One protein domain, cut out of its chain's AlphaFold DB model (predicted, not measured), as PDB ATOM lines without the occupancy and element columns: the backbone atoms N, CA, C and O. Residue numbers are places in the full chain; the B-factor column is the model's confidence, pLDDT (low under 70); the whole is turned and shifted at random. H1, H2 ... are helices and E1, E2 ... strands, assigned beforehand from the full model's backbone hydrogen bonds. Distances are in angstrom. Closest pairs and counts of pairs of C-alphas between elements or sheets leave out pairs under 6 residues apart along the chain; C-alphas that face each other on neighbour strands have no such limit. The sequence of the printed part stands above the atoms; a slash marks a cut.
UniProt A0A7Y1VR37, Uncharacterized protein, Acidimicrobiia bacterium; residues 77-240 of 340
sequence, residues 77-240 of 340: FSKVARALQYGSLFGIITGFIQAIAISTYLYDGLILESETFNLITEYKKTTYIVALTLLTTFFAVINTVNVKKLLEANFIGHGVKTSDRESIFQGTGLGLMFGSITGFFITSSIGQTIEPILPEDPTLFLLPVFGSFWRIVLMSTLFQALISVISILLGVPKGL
ATOM      1  N   PHE A  77      -1.031  17.755  21.038       91.88
ATOM      2  CA  PHE A  77      -2.040  17.891  22.086       91.88
ATOM      3  C   PHE A  77      -2.327  16.545  22.755       91.88
ATOM      4  O   PHE A  77      -2.390  16.477  23.984       91.88
ATOM      5  N   SER A  78      -2.413  15.461  21.976       93.56
ATOM      6  CA  SER A  78      -2.555  14.106  22.525       93.56
ATOM      7  C   SER A  78      -1.375  13.748  23.428       93.56
ATOM      8  O   SER A  78      -1.577  13.317  24.567       93.56
ATOM      9  N   LYS A  79      -0.137  13.993  22.975       93.38
ATOM     10  CA  LYS A  79       1.067  13.710  23.772       93.38
ATOM     11  C   LYS A  79       1.076  14.487  25.087       93.38
ATOM     12  O   LYS A  79       1.327  13.901  26.140       93.38
ATOM     13  N   VAL A  80       0.746  15.777  25.044       94.69
ATOM     14  CA  VAL A  80       0.664  16.639  26.231       94.69
ATOM     15  C   VAL A  80      -0.450  16.181  27.172       94.69
ATOM     16  O   VAL A  80      -0.212  16.068  28.373       94.69
ATOM     17  N   ALA A  81      -1.637  15.854  26.659       96.25
ATOM     18  CA  ALA A  81      -2.753  15.380  27.474       96.25
ATOM     19  C   ALA A  81      -2.421  14.061  28.190       96.25
ATOM     20  O   ALA A  81      -2.684  13.921  29.387       96.25
ATOM     21  N   ARG A  82      -1.790  13.107  27.492       95.44
ATOM     22  CA  ARG A  82      -1.344  11.835  28.086       95.44
ATOM     23  C   ARG A  82      -0.228  12.034  29.106       95.44
ATOM     24  O   ARG A  82      -0.277  11.429  30.176       95.44
ATOM     25  N   ALA A  83       0.730  12.911  28.821       96.06
ATOM     26  CA  ALA A  83       1.791  13.260  29.761       96.06
ATOM     27  C   ALA A  83       1.233  13.916  31.030       96.06
ATOM     28  O   ALA A  83       1.649  13.570  32.133       96.06
ATOM     29  N   LEU A  84       0.257  14.814  30.882       97.38
ATOM     30  CA  LEU A  84      -0.418  15.470  31.996       97.38
ATOM     31  C   LEU A  84      -1.184  14.459  32.857       97.38
ATOM     32  O   LEU A  84      -1.067  14.492  34.081       97.38
ATOM     33  N   GLN A  85      -1.930  13.541  32.234       96.50
ATOM     34  CA  GLN A  85      -2.638  12.461  32.932       96.50
ATOM     35  C   GLN A  85      -1.666  11.578  33.721       96.50
ATOM     36  O   GLN A  85      -1.856  11.373  34.920       96.50
ATOM     37  N   TYR A  86      -0.603  11.102  33.066       96.62
ATOM     38  CA  TYR A  86       0.430  10.292  33.704       96.62
ATOM     39  C   TYR A  86       1.077  11.028  34.882       96.62
ATOM     40  O   TYR A  86       1.100  10.508  35.997       96.62
ATOM     41  N   GLY A  87       1.555  12.251  34.653       96.94
ATOM     42  CA  GLY A  87       2.254  13.028  35.669       96.94
ATOM     43  C   GLY A  87       1.362  13.415  36.845       96.94
ATOM     44  O   GLY A  87       1.834  13.426  37.977       96.94
ATOM     45  N   SER A  88       0.066  13.641  36.613       97.69
ATOM     46  CA  SER A  88      -0.906  13.884  37.688       97.69
ATOM     47  C   SER A  88      -1.091  12.643  38.562       97.69
ATOM     48  O   SER A  88      -0.995  12.730  39.783       97.69
ATOM     49  N   LEU A  89      -1.299  11.467  37.957       97.56
ATOM     50  CA  LEU A  89      -1.449  10.207  38.698       97.56
ATOM     51  C   LEU A  89      -0.173   9.847  39.467       97.56
ATOM     52  O   LEU A  89      -0.225   9.525  40.655       97.56
ATOM     53  N   PHE A  90       0.979   9.963  38.806       97.88
ATOM     54  CA  PHE A  90       2.283   9.774  39.429       97.88
ATOM     55  C   PHE A  90       2.497  10.765  40.583       97.88
ATOM     56  O   PHE A  90       2.972  10.389  41.654       97.88
ATOM     57  N   GLY A  91       2.099  12.022  40.393       97.62
ATOM     58  CA  GLY A  91       2.205  13.084  41.383       97.62
ATOM     59  C   GLY A  91       1.344  12.878  42.624       97.62
ATOM     60  O   GLY A  91       1.818  13.170  43.721       97.62
ATOM     61  N   ILE A  92       0.144  12.306  42.481       98.25
ATOM     62  CA  ILE A  92      -0.697  11.906  43.619       98.25
ATOM     63  C   ILE A  92       0.029  10.839  44.438       98.25
ATOM     64  O   ILE A  92       0.268  11.033  45.628       98.25
ATOM     65  N   ILE A  93       0.430   9.734  43.799       98.06
ATOM     66  CA  ILE A  93       1.070   8.594  44.476       98.06
ATOM     67  C   ILE A  93       2.347   9.046  45.188       98.06
ATOM     68  O   ILE A  93       2.522   8.825  46.386       98.06
ATOM     69  N   THR A  94       3.229   9.727  44.461       97.44
ATOM     70  CA  THR A  94       4.480  10.236  45.030       97.44
ATOM     71  C   THR A  94       4.247  11.343  46.045       97.44
ATOM     72  O   THR A  94       5.053  11.480  46.955       97.44
ATOM     73  N   GLY A  95       3.154  12.098  45.948       96.94
ATOM     74  CA  GLY A  95       2.758  13.104  46.927       96.94
ATOM     75  C   GLY A  95       2.394  12.485  48.270       96.94
ATOM     76  O   GLY A  95       2.860  12.963  49.300       96.94
ATOM     77  N   PHE A  96       1.641  11.382  48.270       97.06
ATOM     78  CA  PHE A  96       1.364  10.616  49.489       97.06
ATOM     79  C   PHE A  96       2.647  10.048  50.098       97.06
ATOM     80  O   PHE A  96       2.881  10.207  51.294       97.06
ATOM     81  N   ILE A  97       3.508   9.441  49.274       96.19
ATOM     82  CA  ILE A  97       4.796   8.909  49.741       96.19
ATOM     83  C   ILE A  97       5.660  10.035  50.321       96.19
ATOM     84  O   ILE A  97       6.228   9.871  51.396       96.19
ATOM     85  N   GLN A  98       5.723  11.189  49.654       94.88
ATOM     86  CA  GLN A  98       6.451  12.365  50.127       94.88
ATOM     87  C   GLN A  98       5.906  12.888  51.445       94.88
ATOM     88  O   GLN A  98       6.681  13.144  52.360       94.88
ATOM     89  N   ALA A  99       4.589  13.024  51.564       92.94
ATOM     90  CA  ALA A  99       3.967  13.544  52.767       92.94
ATOM     91  C   ALA A  99       4.221  12.626  53.972       92.94
ATOM     92  O   ALA A  99       4.555  13.113  55.048       92.94
ATOM     93  N   ILE A 100       4.161  11.305  53.776       91.62
ATOM     94  CA  ILE A 100       4.499  10.316  54.810       91.62
ATOM     95  C   ILE A 100       5.999  10.352  55.131       91.62
ATOM     96  O   ILE A 100       6.381  10.399  56.296       91.62
ATOM     97  N   ALA A 101       6.868  10.377  54.123       91.56
ATOM     98  CA  ALA A 101       8.315  10.399  54.335       91.56
ATOM     99  C   ALA A 101       8.803  11.689  55.007       91.56
ATOM    100  O   ALA A 101       9.776  11.660  55.743       91.56
ATOM    101  N   ILE A 102       8.140  12.820  54.769       88.00
ATOM    102  CA  ILE A 102       8.450  14.093  55.428       88.00
ATOM    103  C   ILE A 102       7.851  14.157  56.827       88.00
ATOM    104  O   ILE A 102       8.418  14.808  57.701       88.00
ATOM    105  N   SER A 103       6.751  13.444  57.068       79.19
ATOM    106  CA  SER A 103       6.132  13.391  58.388       79.19
ATOM    107  C   SER A 103       7.077  12.852  59.469       79.19
ATOM    108  O   SER A 103       7.061  13.352  60.585       79.19
ATOM    109  N   THR A 104       8.004  11.948  59.132       72.94
ATOM    110  CA  THR A 104       9.034  11.473  60.078       72.94
ATOM    111  C   THR A 104       9.984  12.580  60.545       72.94
ATOM    112  O   THR A 104      10.500  12.500  61.653       72.94
ATOM    113  N   TYR A 105      10.176  13.633  59.747       69.25
ATOM    114  CA  TYR A 105      10.936  14.834  60.118       69.25
ATOM    115  C   TYR A 105      10.076  15.900  60.822       69.25
ATOM    116  O   TYR A 105      10.588  16.950  61.205       69.25
ATOM    117  N   LEU A 106       8.773  15.645  60.960       65.88
ATOM    118  CA  LEU A 106       7.757  16.504  61.567       65.88
ATOM    119  C   LEU A 106       7.153  15.879  62.841       65.88
ATOM    120  O   LEU A 106       6.084  16.299  63.254       65.88
ATOM    121  N   TYR A 107       7.736  14.831  63.429       63.94
ATOM    122  CA  TYR A 107       7.127  14.139  64.580       63.94
ATOM    123  C   TYR A 107       7.969  14.156  65.858       63.94
ATOM    124  O   TYR A 107       7.588  13.508  66.828       63.94
ATOM    125  N   ASP A 108       9.057  14.929  65.903       64.62
ATOM    126  CA  ASP A 108       9.894  15.039  67.110       64.62
ATOM    127  C   ASP A 108       9.177  15.760  68.274       64.62
ATOM    128  O   ASP A 108       9.530  15.567  69.435       64.62
ATOM    129  N   GLY A 109       8.120  16.539  67.993       66.88
ATOM    130  CA  GLY A 109       7.354  17.270  69.007       66.88
ATOM    131  C   GLY A 109       5.937  17.608  68.551       66.88
ATOM    132  O   GLY A 109       5.666  18.736  68.143       66.88
ATOM    133  N   LEU A 110       5.030  16.627  68.615       80.19
ATOM    134  CA  LEU A 110       3.610  16.813  68.307       80.19
ATOM    135  C   LEU A 110       2.883  17.559  69.433       80.19
ATOM    136  O   LEU A 110       2.838  17.099  70.573       80.19
ATOM    137  N   ILE A 111       2.253  18.676  69.085       82.88
ATOM    138  CA  ILE A 111       1.488  19.538  69.983       82.88
ATOM    139  C   ILE A 111       0.059  19.625  69.450       82.88
ATOM    140  O   ILE A 111      -0.165  19.853  68.261       82.88
ATOM    141  N   LEU A 112      -0.923  19.442  70.330       82.19
ATOM    142  CA  LEU A 112      -2.322  19.679  70.000       82.19
ATOM    143  C   LEU A 112      -2.675  21.120  70.368       82.19
ATOM    144  O   LEU A 112      -2.611  21.493  71.539       82.19
ATOM    145  N   GLU A 113      -3.038  21.925  69.375       79.88
ATOM    146  CA  GLU A 113      -3.486  23.296  69.605       79.88
ATOM    147  C   GLU A 113      -4.814  23.282  70.373       79.88
ATOM    148  O   GLU A 113      -5.785  22.657  69.944       79.88
ATOM    149  N   SER A 114      -4.865  23.953  71.526       76.56
ATOM    150  CA  SER A 114      -6.003  23.875  72.453       76.56
ATOM    151  C   SER A 114      -7.292  24.492  71.911       76.56
ATOM    152  O   SER A 114      -8.375  24.105  72.341       76.56
ATOM    153  N   GLU A 115      -7.188  25.458  70.996       77.75
ATOM    154  CA  GLU A 115      -8.342  26.193  70.462       77.75
ATOM    155  C   GLU A 115      -8.928  25.540  69.206       77.75
ATOM    156  O   GLU A 115     -10.145  25.488  69.033       77.75
ATOM    157  N   THR A 116      -8.071  25.025  68.327       78.88
ATOM    158  CA  THR A 116      -8.469  24.503  67.010       78.88
ATOM    159  C   THR A 116      -8.446  22.977  66.938       78.88
ATOM    160  O   THR A 116      -8.928  22.410  65.958       78.88
ATOM    161  N   PHE A 117      -7.861  22.308  67.940       79.06
ATOM    162  CA  PHE A 117      -7.521  20.883  67.918       79.06
ATOM    163  C   PHE A 117      -6.644  20.477  66.721       79.06
ATOM    164  O   PHE A 117      -6.605  19.306  66.335       79.06
ATOM    165  N   ASN A 118      -5.918  21.428  66.125       83.94
ATOM    166  CA  ASN A 118      -4.962  21.127  65.073       83.94
ATOM    167  C   ASN A 118      -3.731  20.438  65.657       83.94
ATOM    168  O   ASN A 118      -3.176  20.856  66.672       83.94
ATOM    169  N   LEU A 119      -3.273  19.400  64.961       86.62
ATOM    170  CA  LEU A 119      -1.994  18.775  65.247       86.62
ATOM    171  C   LEU A 119      -0.881  19.618  64.616       86.62
ATOM    172  O   LEU A 119      -0.792  19.721  63.388       86.62
ATOM    173  N   ILE A 120      -0.056  20.224  65.456       87.81
ATOM    174  CA  ILE A 120       1.077  21.066  65.085       87.81
ATOM    175  C   ILE A 120       2.355  20.342  65.496       87.81
ATOM    176  O   ILE A 120       2.363  19.570  66.449       87.81
ATOM    177  N   THR A 121       3.440  20.576  64.774       88.62
ATOM    178  CA  THR A 121       4.762  20.115  65.187       88.62
ATOM    179  C   THR A 121       5.794  21.211  65.099       88.62
ATOM    180  O   THR A 121       5.728  22.071  64.218       88.62
ATOM    181  N   GLU A 122       6.792  21.121  65.963       88.38
ATOM    182  CA  GLU A 122       8.057  21.797  65.745       88.38
ATOM    183  C   GLU A 122       8.803  21.176  64.553       88.38
ATOM    184  O   GLU A 122       8.746  19.963  64.328       88.38
ATOM    185  N   TYR A 123       9.477  22.008  63.758       87.25
ATOM    186  CA  TYR A 123      10.306  21.551  62.646       87.25
ATOM    187  C   TYR A 123      11.530  22.444  62.439       87.25
ATOM    188  O   TYR A 123      11.488  23.659  62.611       87.25
ATOM    189  N   LYS A 124      12.631  21.865  61.952       87.44
ATOM    190  CA  LYS A 124      13.792  22.652  61.518       87.44
ATOM    191  C   LYS A 124      13.625  23.082  60.062       87.44
ATOM    192  O   LYS A 124      13.735  22.255  59.153       87.44
ATOM    193  N   LYS A 125      13.419  24.384  59.830       85.25
ATOM    194  CA  LYS A 125      13.109  24.961  58.506       85.25
ATOM    195  C   LYS A 125      14.039  24.491  57.386       85.25
ATOM    196  O   LYS A 125      13.566  24.025  56.352       85.25
ATOM    197  N   THR A 126      15.352  24.561  57.598       84.94
ATOM    198  CA  THR A 126      16.341  24.156  56.588       84.94
ATOM    199  C   THR A 126      16.260  22.665  56.274       84.94
ATOM    200  O   THR A 126      16.179  22.294  55.107       84.94
ATOM    201  N   THR A 127      16.231  21.808  57.299       87.25
ATOM    202  CA  THR A 127      16.171  20.349  57.123       87.25
ATOM    203  C   THR A 127      14.900  19.937  56.394       87.25
ATOM    204  O   THR A 127      14.964  19.145  55.459       87.25
ATOM    205  N   TYR A 128      13.763  20.526  56.768       89.38
ATOM    206  CA  TYR A 128      12.475  20.262  56.138       89.38
ATOM    207  C   TYR A 128      12.476  20.602  54.642       89.38
ATOM    208  O   TYR A 128      12.130  19.762  53.811       89.38
ATOM    209  N   ILE A 129      12.910  21.818  54.283       90.25
ATOM    210  CA  ILE A 129      12.943  22.264  52.883       90.25
ATOM    211  C   ILE A 129      13.912  21.400  52.071       90.25
ATOM    212  O   ILE A 129      13.571  20.981  50.964       90.25
ATOM    213  N   VAL A 130      15.097  21.100  52.612       89.75
ATOM    214  CA  VAL A 130      16.100  20.267  51.932       89.75
ATOM    215  C   VAL A 130      15.584  18.843  51.726       89.75
ATOM    216  O   VAL A 130      15.656  18.340  50.607       89.75
ATOM    217  N   ALA A 131      15.017  18.211  52.755       91.94
ATOM    218  CA  ALA A 131      14.479  16.856  52.660       91.94
ATOM    219  C   ALA A 131      13.365  16.765  51.606       91.94
ATOM    220  O   ALA A 131      13.409  15.897  50.732       91.94
ATOM    221  N   LEU A 132      12.415  17.707  51.627       93.75
ATOM    222  CA  LEU A 132      11.331  17.746  50.645       93.75
ATOM    223  C   LEU A 132      11.862  17.989  49.228       93.75
ATOM    224  O   LEU A 132      11.405  17.355  48.276       93.75
ATOM    225  N   THR A 133      12.860  18.860  49.089       94.19
ATOM    226  CA  THR A 133      13.491  19.155  47.799       94.19
ATOM    227  C   THR A 133      14.188  17.925  47.222       94.19
ATOM    228  O   THR A 133      13.975  17.588  46.056       94.19
ATOM    229  N   LEU A 134      14.976  17.214  48.028       94.00
ATOM    230  CA  LEU A 134      15.667  15.993  47.605       94.00
ATOM    231  C   LEU A 134      14.680  14.891  47.219       94.00
ATOM    232  O   LEU A 134      14.860  14.234  46.194       94.00
ATOM    233  N   LEU A 135      13.611  14.723  47.996       95.75
ATOM    234  CA  LEU A 135      12.609  13.703  47.722       95.75
ATOM    235  C   LEU A 135      11.797  14.018  46.457       95.75
ATOM    236  O   LEU A 135      11.597  13.143  45.615       95.75
ATOM    237  N   THR A 136      11.418  15.285  46.265       96.25
ATOM    238  CA  THR A 136      10.802  15.758  45.013       96.25
ATOM    239  C   THR A 136      11.732  15.504  43.828       96.25
ATOM    240  O   THR A 136      11.286  15.048  42.776       96.25
ATOM    241  N   THR A 137      13.034  15.746  44.006       96.44
ATOM    242  CA  THR A 137      14.056  15.535  42.973       96.44
ATOM    243  C   THR A 137      14.183  14.074  42.580       96.44
ATOM    244  O   THR A 137      14.174  13.750  41.394       96.44
ATOM    245  N   PHE A 138      14.228  13.181  43.564       97.38
ATOM    246  CA  PHE A 138      14.248  11.743  43.329       97.38
ATOM    247  C   PHE A 138      13.043  11.287  42.492       97.38
ATOM    248  O   PHE A 138      13.209  10.623  41.466       97.38
ATOM    249  N   PHE A 139      11.830  11.710  42.863       98.12
ATOM    250  CA  PHE A 139      10.626  11.355  42.109       98.12
ATOM    251  C   PHE A 139      10.555  12.022  40.735       98.12
ATOM    252  O   PHE A 139      10.098  11.391  39.786       98.12
ATOM    253  N   ALA A 140      11.052  13.252  40.593       97.31
ATOM    254  CA  ALA A 140      11.145  13.928  39.303       97.31
ATOM    255  C   ALA A 140      12.050  13.166  38.322       97.31
ATOM    256  O   ALA A 140      11.685  13.014  37.158       97.31
ATOM    257  N   VAL A 141      13.186  12.629  38.782       97.12
ATOM    258  CA  VAL A 141      14.071  11.783  37.960       97.12
ATOM    259  C   VAL A 141      13.367  10.501  37.517       97.12
ATOM    260  O   VAL A 141      13.433  10.134  36.345       97.12
ATOM    261  N   ILE A 142      12.656   9.832  38.427       97.56
ATOM    262  CA  ILE A 142      11.875   8.635  38.081       97.56
ATOM    263  C   ILE A 142      10.798   8.982  37.045       97.56
ATOM    264  O   ILE A 142      10.631   8.260  36.062       97.56
ATOM    265  N   ASN A 143      10.098  10.102  37.234       97.38
ATOM    266  CA  ASN A 143       9.066  10.575  36.319       97.38
ATOM    267  C   ASN A 143       9.624  10.796  34.907       97.38
ATOM    268  O   ASN A 143       9.140  10.175  33.961       97.38
ATOM    269  N   THR A 144      10.661  11.622  34.755       94.94
ATOM    270  CA  THR A 144      11.214  11.981  33.437       94.94
ATOM    271  C   THR A 144      11.820  10.792  32.696       94.94
ATOM    272  O   THR A 144      11.793  10.751  31.465       94.94
ATOM    273  N   VAL A 145      12.367   9.806  33.411       94.94
ATOM    274  CA  VAL A 145      12.877   8.572  32.795       94.94
ATOM    275  C   VAL A 145      11.731   7.678  32.316       94.94
ATOM    276  O   VAL A 145      11.826   7.102  31.229       94.94
ATOM    277  N   ASN A 146      10.649   7.580  33.089       95.50
ATOM    278  CA  ASN A 146       9.564   6.637  32.823       95.50
ATOM    279  C   ASN A 146       8.488   7.174  31.878       95.50
ATOM    280  O   ASN A 146       7.976   6.394  31.079       95.50
ATOM    281  N   VAL A 147       8.156   8.471  31.921       94.94
ATOM    282  CA  VAL A 147       7.050   9.055  31.137       94.94
ATOM    283  C   VAL A 147       7.177   8.724  29.652       94.94
ATOM    284  O   VAL A 147       6.248   8.200  29.053       94.94
ATOM    285  N   LYS A 148       8.362   8.926  29.073       90.75
ATOM    286  CA  LYS A 148       8.640   8.642  27.659       90.75
ATOM    287  C   LYS A 148       8.518   7.150  27.323       90.75
ATOM    288  O   LYS A 148       7.915   6.810  26.314       90.75
ATOM    289  N   LYS A 149       9.030   6.269  28.193       92.31
ATOM    290  CA  LYS A 149       9.008   4.808  27.999       92.31
ATOM    291  C   LYS A 149       7.579   4.274  28.073       92.31
ATOM    292  O   LYS A 149       7.185   3.442  27.267       92.31
ATOM    293  N   LEU A 150       6.792   4.789  29.015       92.50
ATOM    294  CA  LEU A 150       5.393   4.410  29.190       92.50
ATOM    295  C   LEU A 150       4.506   4.953  28.073       92.50
ATOM    296  O   LEU A 150       3.631   4.228  27.607       92.50
ATOM    297  N   LEU A 151       4.713   6.196  27.637       92.12
ATOM    298  CA  LEU A 151       3.946   6.754  26.525       92.12
ATOM    299  C   LEU A 151       4.233   5.993  25.228       92.12
ATOM    300  O   LEU A 151       3.289   5.640  24.531       92.12
ATOM    301  N   GLU A 152       5.500   5.680  24.951       91.25
ATOM    302  CA  GLU A 152       5.903   4.892  23.782       91.25
ATOM    303  C   GLU A 152       5.331   3.468  23.799       91.25
ATOM    304  O   GLU A 152       4.823   3.006  22.785       91.25
ATOM    305  N   ALA A 153       5.359   2.787  24.949       90.44
ATOM    306  CA  ALA A 153       4.882   1.409  25.052       90.44
ATOM    307  C   ALA A 153       3.352   1.272  24.970       90.44
ATOM    308  O   ALA A 153       2.855   0.231  24.549       90.44
ATOM    309  N   ASN A 154       2.600   2.288  25.410       90.88
ATOM    310  CA  ASN A 154       1.139   2.202  25.523       90.88
ATOM    311  C   ASN A 154       0.388   2.951  24.417       90.88
ATOM    312  O   ASN A 154      -0.801   2.698  24.220       90.88
ATOM    313  N   PHE A 155       1.038   3.891  23.725       90.50
ATOM    314  CA  PHE A 155       0.388   4.718  22.718       90.50
ATOM    315  C   PHE A 155       1.239   4.846  21.454       90.50
ATOM    316  O   PHE A 155       2.353   5.371  21.451       90.50
ATOM    317  N   ILE A 156       0.637   4.439  20.345       86.38
ATOM    318  CA  ILE A 156       1.187   4.554  18.999       86.38
ATOM    319  C   ILE A 156       1.580   6.007  18.686       86.38
ATOM    320  O   ILE A 156       0.839   6.939  19.003       86.38
ATOM    321  N   GLY A 157       2.760   6.218  18.096       85.69
ATOM    322  CA  GLY A 157       3.245   7.547  17.696       85.69
ATOM    323  C   GLY A 157       3.601   8.494  18.857       85.69
ATOM    324  O   GLY A 157       3.957   9.653  18.619       85.69
ATOM    325  N   HIS A 158       3.529   8.049  20.121       90.25
ATOM    326  CA  HIS A 158       3.866   8.861  21.305       90.25
ATOM    327  C   HIS A 158       5.340   8.753  21.727       90.25
ATOM    328  O   HIS A 158       5.748   9.383  22.704       90.25
ATOM    329  N   GLY A 159       6.151   8.013  20.969       87.25
ATOM    330  CA  GLY A 159       7.588   7.905  21.185       87.25
ATOM    331  C   GLY A 159       8.316   9.246  21.050       87.25
ATOM    332  O   GLY A 159       7.976  10.092  20.214       87.25
ATOM    333  N   VAL A 160       9.339   9.430  21.886       89.94
ATOM    334  CA  VAL A 160      10.174  10.636  21.932       89.94
ATOM    335  C   VAL A 160      11.648  10.235  22.025       89.94
ATOM    336  O   VAL A 160      12.048   9.480  22.913       89.94
ATOM    337  N   LYS A 161      12.481  10.746  21.114       85.25
ATOM    338  CA  LYS A 161      13.939  10.582  21.109       85.25
ATOM    339  C   LYS A 161      14.539  11.448  22.219       85.25
ATOM    340  O   LYS A 161      14.697  12.661  22.088       85.25
ATOM    341  N   THR A 162      14.819  10.837  23.366       84.12
ATOM    342  CA  THR A 162      15.516  11.474  24.495       84.12
ATOM    343  C   THR A 162      16.301  10.429  25.271       84.12
ATOM    344  O   THR A 162      15.750   9.413  25.705       84.12
ATOM    345  N   SER A 163      17.592  10.682  25.481       87.31
ATOM    346  CA  SER A 163      18.456   9.744  26.202       87.31
ATOM    347  C   SER A 163      18.107   9.679  27.694       87.31
ATOM    348  O   SER A 163      17.586  10.633  28.276       87.31
ATOM    349  N   ASP A 164      18.407   8.560  28.354       89.06
ATOM    350  CA  ASP A 164      18.188   8.437  29.804       89.06
ATOM    351  C   ASP A 164      19.036   9.435  30.596       89.06
ATOM    352  O   ASP A 164      18.570   9.994  31.587       89.06
ATOM    353  N   ARG A 165      20.236   9.758  30.106       88.25
ATOM    354  CA  ARG A 165      21.110  10.757  30.725       88.25
ATOM    355  C   ARG A 165      20.508  12.165  30.681       88.25
ATOM    356  O   ARG A 165      20.567  12.879  31.679       88.25
ATOM    357  N   GLU A 166      19.909  12.549  29.555       86.44
ATOM    358  CA  GLU A 166      19.188  13.823  29.427       86.44
ATOM    359  C   GLU A 166      17.957  13.861  30.340       86.44
ATOM    360  O   GLU A 166      17.751  14.854  31.034       86.44
ATOM    361  N   SER A 167      17.182  12.773  30.410       90.75
ATOM    362  CA  SER A 167      16.022  12.686  31.308       90.75
ATOM    363  C   SER A 167      16.408  12.802  32.780       90.75
ATOM    364  O   SER A 167      15.723  13.500  33.527       90.75
ATOM    365  N   ILE A 168      17.507  12.168  33.201       92.19
ATOM    366  CA  ILE A 168      18.031  12.294  34.568       92.19
ATOM    367  C   ILE A 168      18.428  13.745  34.851       92.19
ATOM    368  O   ILE A 168      18.062  14.288  35.893       92.19
ATOM    369  N   PHE A 169      19.140  14.392  33.924       88.12
ATOM    370  CA  PHE A 169      19.545  15.789  34.079       88.12
ATOM    371  C   PHE A 169      18.331  16.722  34.190       88.12
ATOM    372  O   PHE A 169      18.259  17.548  35.102       88.12
ATOM    373  N   GLN A 170      17.342  16.545  33.315       88.31
ATOM    374  CA  GLN A 170      16.098  17.306  33.339       88.31
ATOM    375  C   GLN A 170      15.315  17.080  34.639       88.31
ATOM    376  O   GLN A 170      14.881  18.044  35.267       88.31
ATOM    377  N   GLY A 171      15.159  15.822  35.058       92.19
ATOM    378  CA  GLY A 171      14.462  15.464  36.293       92.19
ATOM    379  C   GLY A 171      15.157  16.034  37.526       92.19
ATOM    380  O   GLY A 171      14.493  16.558  38.412       92.19
ATOM    381  N   THR A 172      16.492  16.036  37.539       91.25
ATOM    382  CA  THR A 172      17.282  16.649  38.614       91.25
ATOM    383  C   THR A 172      17.039  18.156  38.682       91.25
ATOM    384  O   THR A 172      16.697  18.678  39.740       91.25
ATOM    385  N   GLY A 173      17.163  18.862  37.553       87.88
ATOM    386  CA  GLY A 173      16.985  20.316  37.511       87.88
ATOM    387  C   GLY A 173      15.570  20.760  37.885       87.88
ATOM    388  O   GLY A 173      15.396  21.605  38.763       87.88
ATOM    389  N   LEU A 174      14.551  20.164  37.258       91.19
ATOM    390  CA  LEU A 174      13.151  20.490  37.545       91.19
ATOM    391  C   LEU A 174      12.745  20.069  38.960       91.19
ATOM    392  O   LEU A 174      12.003  20.783  39.627       91.19
ATOM    393  N   GLY A 175      13.252  18.932  39.431       94.00
ATOM    394  CA  GLY A 175      12.997  18.425  40.769       94.00
ATOM    395  C   GLY A 175      13.520  19.340  41.874       94.00
ATOM    396  O   GLY A 175      12.785  19.639  42.814       94.00
ATOM    397  N   LEU A 176      14.742  19.857  41.727       91.50
ATOM    398  CA  LEU A 176      15.314  20.819  42.672       91.50
ATOM    399  C   LEU A 176      14.548  22.145  42.658       91.50
ATOM    400  O   LEU A 176      14.256  22.715  43.713       91.50
ATOM    401  N   MET A 177      14.179  22.621  41.466       89.19
ATOM    402  CA  MET A 177      13.389  23.841  41.305       89.19
ATOM    403  C   MET A 177      12.015  23.704  41.972       89.19
ATOM    404  O   MET A 177      11.671  24.487  42.853       89.19
ATOM    405  N   PHE A 178      11.226  22.701  41.598       94.44
ATOM    406  CA  PHE A 178       9.870  22.551  42.122       94.44
ATOM    407  C   PHE A 178       9.837  22.081  43.578       94.44
ATOM    408  O   PHE A 178       8.964  22.505  44.334       94.44
ATOM    409  N   GLY A 179      10.806  21.273  44.005       93.56
ATOM    410  CA  GLY A 179      10.946  20.860  45.398       93.56
ATOM    411  C   GLY A 179      11.224  22.041  46.330       93.56
ATOM    412  O   GLY A 179      10.549  22.192  47.350       93.56
ATOM    413  N   SER A 180      12.138  22.937  45.938       90.38
ATOM    414  CA  SER A 180      12.443  24.145  46.718       90.38
ATOM    415  C   SER A 180      11.271  25.130  46.747       90.38
ATOM    416  O   SER A 180      10.924  25.626  47.822       90.38
ATOM    417  N   ILE A 181      10.595  25.341  45.608       92.50
ATOM    418  CA  ILE A 181       9.355  26.131  45.533       92.50
ATOM    419  C   ILE A 181       8.299  25.557  46.484       92.50
ATOM    420  O   ILE A 181       7.684  26.307  47.239       92.50
ATOM    421  N   THR A 182       8.118  24.233  46.498       93.75
ATOM    422  CA  THR A 182       7.141  23.564  47.370       93.75
ATOM    423  C   THR A 182       7.479  23.760  48.845       93.75
ATOM    424  O   THR A 182       6.615  24.163  49.627       93.75
ATOM    425  N   GLY A 183       8.732  23.520  49.241       91.94
ATOM    426  CA  GLY A 183       9.175  23.700  50.625       91.94
ATOM    427  C   GLY A 183       9.003  25.139  51.107       91.94
ATOM    428  O   GLY A 183       8.485  25.373  52.203       91.94
ATOM    429  N   PHE A 184       9.361  26.114  50.271       91.00
ATOM    430  CA  PHE A 184       9.170  27.526  50.592       91.00
ATOM    431  C   PHE A 184       7.687  27.904  50.670       91.00
ATOM    432  O   PHE A 184       7.268  28.567  51.617       91.00
ATOM    433  N   PHE A 185       6.865  27.442  49.726       93.69
ATOM    434  CA  PHE A 185       5.426  27.698  49.723       93.69
ATOM    435  C   PHE A 185       4.739  27.152  50.980       93.69
ATOM    436  O   PHE A 185       3.930  27.841  51.598       93.69
ATOM    437  N   ILE A 186       5.068  25.933  51.407       92.62
ATOM    438  CA  ILE A 186       4.464  25.337  52.605       92.62
ATOM    439  C   ILE A 186       4.877  26.112  53.857       92.62
ATOM    440  O   ILE A 186       4.021  26.532  54.634       92.62
ATOM    441  N   THR A 187       6.178  26.350  54.026       90.19
ATOM    442  CA  THR A 187       6.700  27.031  55.220       90.19
ATOM    443  C   THR A 187       6.278  28.498  55.308       90.19
ATOM    444  O   THR A 187       6.154  29.014  56.412       90.19
ATOM    445  N   SER A 188       6.011  29.168  54.184       89.94
ATOM    446  CA  SER A 188       5.503  30.550  54.166       89.94
ATOM    447  C   SER A 188       3.982  30.656  54.289       89.94
ATOM    448  O   SER A 188       3.492  31.636  54.838       89.94
ATOM    449  N   SER A 189       3.224  29.676  53.786       92.50
ATOM    450  CA  SER A 189       1.754  29.748  53.783       92.50
ATOM    451  C   SER A 189       1.105  29.283  55.082       92.50
ATOM    452  O   SER A 189       0.025  29.764  55.415       92.50
ATOM    453  N   ILE A 190       1.716  28.328  55.788       91.25
ATOM    454  CA  ILE A 190       1.166  27.760  57.034       91.25
ATOM    455  C   ILE A 190       2.183  27.620  58.161       91.25
ATOM    456  O   ILE A 190       1.814  27.178  59.246       91.25
ATOM    457  N   GLY A 191       3.453  27.945  57.919       87.81
ATOM    458  CA  GLY A 191       4.452  27.952  58.979       87.81
ATOM    459  C   GLY A 191       4.203  29.109  59.939       87.81
ATOM    460  O   GLY A 191       3.960  30.238  59.514       87.81
ATOM    461  N   GLN A 192       4.292  28.824  61.230       88.25
ATOM    462  CA  GLN A 192       4.263  29.820  62.291       88.25
ATOM    463  C   GLN A 192       5.666  29.948  62.887       88.25
ATOM    464  O   GLN A 192       6.394  28.961  62.999       88.25
ATOM    465  N   THR A 193       6.048  31.170  63.253       88.56
ATOM    466  CA  THR A 193       7.318  31.455  63.931       88.56
ATOM    467  C   THR A 193       6.990  32.078  65.275       88.56
ATOM    468  O   THR A 193       6.293  33.091  65.314       88.56
ATOM    469  N   ILE A 194       7.477  31.475  66.356       84.88
ATOM    470  CA  ILE A 194       7.392  32.047  67.698       84.88
ATOM    471  C   ILE A 194       8.763  32.630  68.024       84.88
ATOM    472  O   ILE A 194       9.769  31.914  68.052       84.88
ATOM    473  N   GLU A 195       8.792  33.946  68.216       84.56
ATOM    474  CA  GLU A 195       9.997  34.650  68.635       84.56
ATOM    475  C   GLU A 195      10.296  34.369  70.114       84.56
ATOM    476  O   GLU A 195       9.369  34.247  70.922       84.56
ATOM    477  N   PRO A 196      11.581  34.255  70.476       86.06
ATOM    478  CA  PRO A 196      11.979  33.996  71.844       86.06
ATOM    479  C   PRO A 196      11.649  35.196  72.732       86.06
ATOM    480  O   PRO A 196      11.882  36.349  72.367       86.06
ATOM    481  N   ILE A 197      11.097  34.915  73.912       81.56
ATOM    482  CA  ILE A 197      10.738  35.944  74.896       81.56
ATOM    483  C   ILE A 197      11.974  36.333  75.713       81.56
ATOM    484  O   ILE A 197      12.166  37.504  76.046       81.56
ATOM    485  N   LEU A 198      12.821  35.352  76.030       86.06
ATOM    486  CA  LEU A 198      14.095  35.547  76.711       86.06
ATOM    487  C   LEU A 198      15.254  35.415  75.712       86.06
ATOM    488  O   LEU A 198      15.162  34.616  74.784       86.06
ATOM    489  N   PRO A 199      16.380  36.127  75.914       78.44
ATOM    490  CA  PRO A 199      17.547  36.047  75.027       78.44
ATOM    491  C   PRO A 199      18.149  34.641  74.869       78.44
ATOM    492  O   PRO A 199      18.904  34.409  73.930       78.44
ATOM    493  N   GLU A 200      17.853  33.732  75.799       82.25
ATOM    494  CA  GLU A 200      18.399  32.371  75.836       82.25
ATOM    495  C   GLU A 200      17.457  31.323  75.220       82.25
ATOM    496  O   GLU A 200      17.870  30.185  74.999       82.25
ATOM    497  N   ASP A 201      16.213  31.701  74.901       81.75
ATOM    498  CA  ASP A 201      15.244  30.789  74.298       81.75
ATOM    499  C   ASP A 201      15.475  30.663  72.778       81.75
ATOM    500  O   ASP A 201      15.778  31.652  72.098       81.75
ATOM    501  N   PRO A 202      15.323  29.461  72.191       82.25
ATOM    502  CA  PRO A 202      15.405  29.289  70.747       82.25
ATOM    503  C   PRO A 202      14.156  29.838  70.037       82.25
ATOM    504  O   PRO A 202      13.048  29.832  70.570       82.25
ATOM    505  N   THR A 203      14.322  30.254  68.778       85.56
ATOM    506  CA  THR A 203      13.186  30.509  67.875       85.56
ATOM    507  C   THR A 203      12.505  29.186  67.529       85.56
ATOM    508  O   THR A 203      13.155  28.266  67.030       85.56
ATOM    509  N   LEU A 204      11.195  29.093  67.762       86.75
ATOM    510  CA  LEU A 204      10.422  27.889  67.461       86.75
ATOM    511  C   LEU A 204       9.698  28.058  66.127       86.75
ATOM    512  O   LEU A 204       8.989  29.042  65.900       86.75
ATOM    513  N   PHE A 205       9.850  27.072  65.245       88.50
ATOM    514  CA  PHE A 205       9.114  27.005  63.987       88.50
ATOM    515  C   PHE A 205       8.082  25.896  64.072       88.50
ATOM    516  O   PHE A 205       8.425  24.732  64.264       88.50
ATOM    517  N   LEU A 206       6.821  26.264  63.884       89.00
ATOM    518  CA  LEU A 206       5.684  25.368  64.013       89.00
ATOM    519  C   LEU A 206       4.996  25.160  62.665       89.00
ATOM    520  O   LEU A 206       4.881  26.087  61.857       89.00
ATOM    521  N   LEU A 207       4.537  23.937  62.410       90.12
ATOM    522  CA  LEU A 207       3.845  23.575  61.177       90.12
ATOM    523  C   LEU A 207       2.618  22.696  61.465       90.12
ATOM    524  O   LEU A 207       2.758  21.652  62.105       90.12
ATOM    525  N   PRO A 208       1.425  23.048  60.953       90.38
ATOM    526  CA  PRO A 208       0.258  22.172  61.010       90.38
ATOM    527  C   PRO A 208       0.485  20.895  60.188       90.38
ATOM    528  O   PRO A 208       0.674  20.962  58.968       90.38
ATOM    529  N   VAL A 209       0.409  19.725  60.826       89.44
ATOM    530  CA  VAL A 209       0.719  18.420  60.213       89.44
ATOM    531  C   VAL A 209      -0.213  18.127  59.039       89.44
ATOM    532  O   VAL A 209       0.245  17.915  57.916       89.44
ATOM    533  N   PHE A 210      -1.529  18.180  59.260       89.38
ATOM    534  CA  PHE A 210      -2.518  17.917  58.207       89.38
ATOM    535  C   PHE A 210      -2.478  18.965  57.090       89.38
ATOM    536  O   PHE A 210      -2.608  18.633  55.910       89.38
ATOM    537  N   GLY A 211      -2.265  20.234  57.452       90.12
ATOM    538  CA  GLY A 211      -2.152  21.325  56.489       90.12
ATOM    539  C   GLY A 211      -0.931  21.173  55.582       90.12
ATOM    540  O   GLY A 211      -1.023  21.465  54.385       90.12
ATOM    541  N   SER A 212       0.187  20.709  56.138       91.69
ATOM    542  CA  SER A 212       1.410  20.410  55.397       91.69
ATOM    543  C   SER A 212       1.229  19.192  54.498       91.69
ATOM    544  O   SER A 212       1.463  19.282  53.293       91.69
ATOM    545  N   PHE A 213       0.703  18.095  55.052       93.50
ATOM    546  CA  PHE A 213       0.454  16.843  54.339       93.50
ATOM    547  C   PHE A 213      -0.290  17.067  53.018       93.50
ATOM    548  O   PHE A 213       0.198  16.699  51.948       93.50
ATOM    549  N   TRP A 214      -1.444  17.738  53.068       94.06
ATOM    550  CA  TRP A 214      -2.249  17.958  51.869       94.06
ATOM    551  C   TRP A 214      -1.591  18.906  50.874       94.06
ATOM    552  O   TRP A 214      -1.725  18.695  49.672       94.06
ATOM    553  N   ARG A 215      -0.836  19.911  51.337       94.81
ATOM    554  CA  ARG A 215      -0.082  20.799  50.439       94.81
ATOM    555  C   ARG A 215       1.036  20.058  49.714       94.81
ATOM    556  O   ARG A 215       1.233  20.325  48.533       94.81
ATOM    557  N   ILE A 216       1.717  19.118  50.374       95.75
ATOM    558  CA  ILE A 216       2.711  18.252  49.721       95.75
ATOM    559  C   ILE A 216       2.039  17.435  48.614       95.75
ATOM    560  O   ILE A 216       2.523  17.432  47.485       95.75
ATOM    561  N   VAL A 217       0.897  16.799  48.896       97.19
ATOM    562  CA  VAL A 217       0.159  16.006  47.895       97.19
ATOM    563  C   VAL A 217      -0.276  16.870  46.706       97.19
ATOM    564  O   VAL A 217      -0.068  16.488  45.551       97.19
ATOM    565  N   LEU A 218      -0.838  18.052  46.971       97.25
ATOM    566  CA  LEU A 218      -1.335  18.970  45.942       97.25
ATOM    567  C   LEU A 218      -0.197  19.496  45.057       97.25
ATOM    568  O   LEU A 218      -0.288  19.441  43.830       97.25
ATOM    569  N   MET A 219       0.899  19.946  45.674       97.25
ATOM    570  CA  MET A 219       2.062  20.462  44.949       97.25
ATOM    571  C   MET A 219       2.808  19.363  44.198       97.25
ATOM    572  O   MET A 219       3.213  19.582  43.060       97.25
ATOM    573  N   SER A 220       2.926  18.162  44.766       97.38
ATOM    574  CA  SER A 220       3.489  17.009  44.060       97.38
ATOM    575  C   SER A 220       2.654  16.649  42.831       97.38
ATOM    576  O   SER A 220       3.206  16.445  41.754       97.38
ATOM    577  N   THR A 221       1.324  16.645  42.951       98.19
ATOM    578  CA  THR A 221       0.414  16.403  41.818       98.19
ATOM    579  C   THR A 221       0.630  17.424  40.703       98.19
ATOM    580  O   THR A 221       0.866  17.045  39.557       98.19
ATOM    581  N   LEU A 222       0.617  18.714  41.048       97.88
ATOM    582  CA  LEU A 222       0.827  19.810  40.104       97.88
ATOM    583  C   LEU A 222       2.203  19.724  39.425       97.88
ATOM    584  O   LEU A 222       2.303  19.755  38.199       97.88
ATOM    585  N   PHE A 223       3.273  19.631  40.213       97.44
ATOM    586  CA  PHE A 223       4.628  19.724  39.683       97.44
ATOM    587  C   PHE A 223       5.061  18.462  38.951       97.44
ATOM    588  O   PHE A 223       5.727  18.585  37.929       97.44
ATOM    589  N   GLN A 224       4.644  17.267  39.373       98.19
ATOM    590  CA  GLN A 224       4.922  16.056  38.598       98.19
ATOM    591  C   GLN A 224       4.161  16.049  37.267       98.19
ATOM    592  O   GLN A 224       4.728  15.632  36.256       98.19
ATOM    593  N   ALA A 225       2.939  16.591  37.220       97.88
ATOM    594  CA  ALA A 225       2.214  16.803  35.969       97.88
ATOM    595  C   ALA A 225       2.965  17.761  35.027       97.88
ATOM    596  O   ALA A 225       3.179  17.441  33.856       97.88
ATOM    597  N   LEU A 226       3.442  18.895  35.550       96.88
ATOM    598  CA  LEU A 226       4.257  19.846  34.788       96.88
ATOM    599  C   LEU A 226       5.579  19.227  34.319       96.88
ATOM    600  O   LEU A 226       5.942  19.390  33.158       96.88
ATOM    601  N   ILE A 227       6.277  18.478  35.175       95.75
ATOM    602  CA  ILE A 227       7.527  17.785  34.830       95.75
ATOM    603  C   ILE A 227       7.307  16.819  33.662       95.75
ATOM    604  O   ILE A 227       8.086  16.837  32.708       95.75
ATOM    605  N   SER A 228       6.242  16.013  33.695       96.62
ATOM    606  CA  SER A 228       5.914  15.088  32.605       96.62
ATOM    607  C   SER A 228       5.652  15.826  31.291       96.62
ATOM    608  O   SER A 228       6.191  15.438  30.255       96.62
ATOM    609  N   VAL A 229       4.883  16.919  31.327       95.56
ATOM    610  CA  VAL A 229       4.600  17.741  30.139       95.56
ATOM    611  C   VAL A 229       5.880  18.362  29.581       95.56
ATOM    612  O   VAL A 229       6.157  18.222  28.392       95.56
ATOM    613  N   ILE A 230       6.705  18.989  30.424       92.44
ATOM    614  CA  ILE A 230       7.976  19.597  30.002       92.44
ATOM    615  C   ILE A 230       8.923  18.524  29.434       92.44
ATOM    616  O   ILE A 230       9.650  18.789  28.478       92.44
ATOM    617  N   SER A 231       8.915  17.304  29.977       91.38
ATOM    618  CA  SER A 231       9.730  16.196  29.460       91.38
ATOM    619  C   SER A 231       9.353  15.799  28.036       91.38
ATOM    620  O   SER A 231      10.241  15.586  27.214       91.38
ATOM    621  N   ILE A 232       8.060  15.784  27.716       92.31
ATOM    622  CA  ILE A 232       7.587  15.517  26.355       92.31
ATOM    623  C   ILE A 232       7.853  16.699  25.417       92.31
ATOM    624  O   ILE A 232       8.287  16.483  24.290       92.31
ATOM    625  N   LEU A 233       7.657  17.938  25.877       90.31
ATOM    626  CA  LEU A 233       7.859  19.140  25.055       90.31
ATOM    627  C   LEU A 233       9.319  19.372  24.641       90.31
ATOM    628  O   LEU A 233       9.568  19.964  23.596       90.31
ATOM    629  N   LEU A 234      10.287  18.943  25.455       87.69
ATOM    630  CA  LEU A 234      11.717  19.128  25.165       87.69
ATOM    631  C   LEU A 234      12.341  17.991  24.340       87.69
ATOM    632  O   LEU A 234      13.524  18.057  23.985       87.69
ATOM    633  N   GLY A 235      11.585  16.934  24.053       87.31
ATOM    634  CA  GLY A 235      12.073  15.812  23.267       87.31
ATOM    635  C   GLY A 235      11.648  15.879  21.800       87.31
ATOM    636  O   GLY A 235      10.685  16.550  21.442       87.31
ATOM    637  N   VAL A 236      12.382  15.174  20.937       89.56
ATOM    638  CA  VAL A 236      12.068  15.101  19.501       89.56
ATOM    639  C   VAL A 236      11.113  13.927  19.257       89.56
ATOM    640  O   VAL A 236      11.423  12.819  19.699       89.56
ATOM    641  N   PRO A 237       9.958  14.108  18.595       89.19
ATOM    642  CA  PRO A 237       9.063  13.005  18.240       89.19
ATOM    643  C   PRO A 237       9.765  11.894  17.442       89.19
ATOM    644  O   PRO A 237      10.583  12.175  16.572       89.19
ATOM    645  N   LYS A 238       9.438  10.626  17.717       88.56
ATOM    646  CA  LYS A 238       9.772   9.504  16.820       88.56
ATOM    647  C   LYS A 238       8.786   9.466  15.640       88.56
ATOM    648  O   LYS A 238       7.638   9.865  15.821       88.56
ATOM    649  N   GLY A 239       9.237   8.986  14.478       84.00
ATOM    650  CA  GLY A 239       8.408   8.819  13.271       84.00
ATOM    651  C   GLY A 239       8.371  10.007  12.316       84.00
ATOM    652  O   GLY A 239       7.533  10.028  11.423       84.00
ATOM    653  N   LEU A 240       9.240  11.001  12.515       86.56
ATOM    654  CA  LEU A 240       9.412  12.106  11.571       86.56
ATOM    655  C   LEU A 240      10.168  11.638  10.323       86.56
ATOM    656  O   LEU A 240      11.028  10.758  10.411       86.56
TER     657      LEU A 240
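Overview. This is residues 77 to 240 of the 340 residues of an uncharacterized protein of Acidimicrobiia bacterium (UniProt A0A7Y1VR37). Four long helices stand side by side in an up-and-down bundle, H1 to H4, each running against the one before it, and a small twisted sheet of two hairpins, E1-E2 and E3-E4, caps one end. At the other end lie the link from H2 to H3 and the last residues, 234 to 240. The printed part has 164 residues with four named helices and four named strands, in the order H1 E1 E2 H2 H3 E3 E4 H4; the sheet runs E1 E2 E4 E3, all antiparallel, and the class is mixed, helices and strands. The whole is a rod of 69 by 28 by 21 A, only just loose and close to compact, with a radius of gyration of the C-alphas of 18.8 A.

Arrangement. H1, residues 77 to 106, touches H2, residues 125 to 154, at a shallow tilt of 32 degrees, opposite ways; their closest C-alphas, Ile 102 and Leu 132, are 6.7 A apart. H2 and H3, residues 164 to 189, form a helical hairpin at a steep tilt of 42 degrees, with closest C-alphas Thr 137 and Gly 175 at 3.8 A. H4, residues 209 to 233, touches H1 at a tilt of 32 degrees, only just short of steep, opposite ways, with closest C-alphas Gly 87 and Ala 225 at 3.8 A. H3 touches H4, closest at the C-alphas of Thr 182 and Met 219, 6.4 A, and H2 touches H4 with residues 136 to 148 alone, closest at Thr 144 and Ser 231, C-alphas 6.0 A apart. H1 and H3 are apart. Strands E1, residues 110 to 112, and E2, residues 119 to 122, form a hairpin, with N 111 and O 120 at 2.8 A. E2 and E4, residues 204 to 208, have N 207 and O 121 at 2.9 A; E4 and E3, residues 192 to 194, a hairpin, have N 192 and O 206 at 2.9 A. Every O i to N i+4 pair is within hydrogen-bond range in H3 and H4, and 24 of 26 in both H1 and H2.

Along the chain. H1 begins at C-alpha 77 (-2.040, 17.891, 22.086) and is 40.7 A long, H2 41.8 A, H3 36.0 A and H4 35.9 A, ending at C-alpha 233 (7.859, 19.140, 25.055). H1 has a kink of 27 degrees near residue 95, and H2 one of 32 degrees near residue 148.

Size, cuts and confidence. The C-alphas farthest apart, Leu 198 and Leu 240, are 69.4 A apart. The printed part has no cut, and no link is long. Residues 105 to 109 are under 70 in pLDDT.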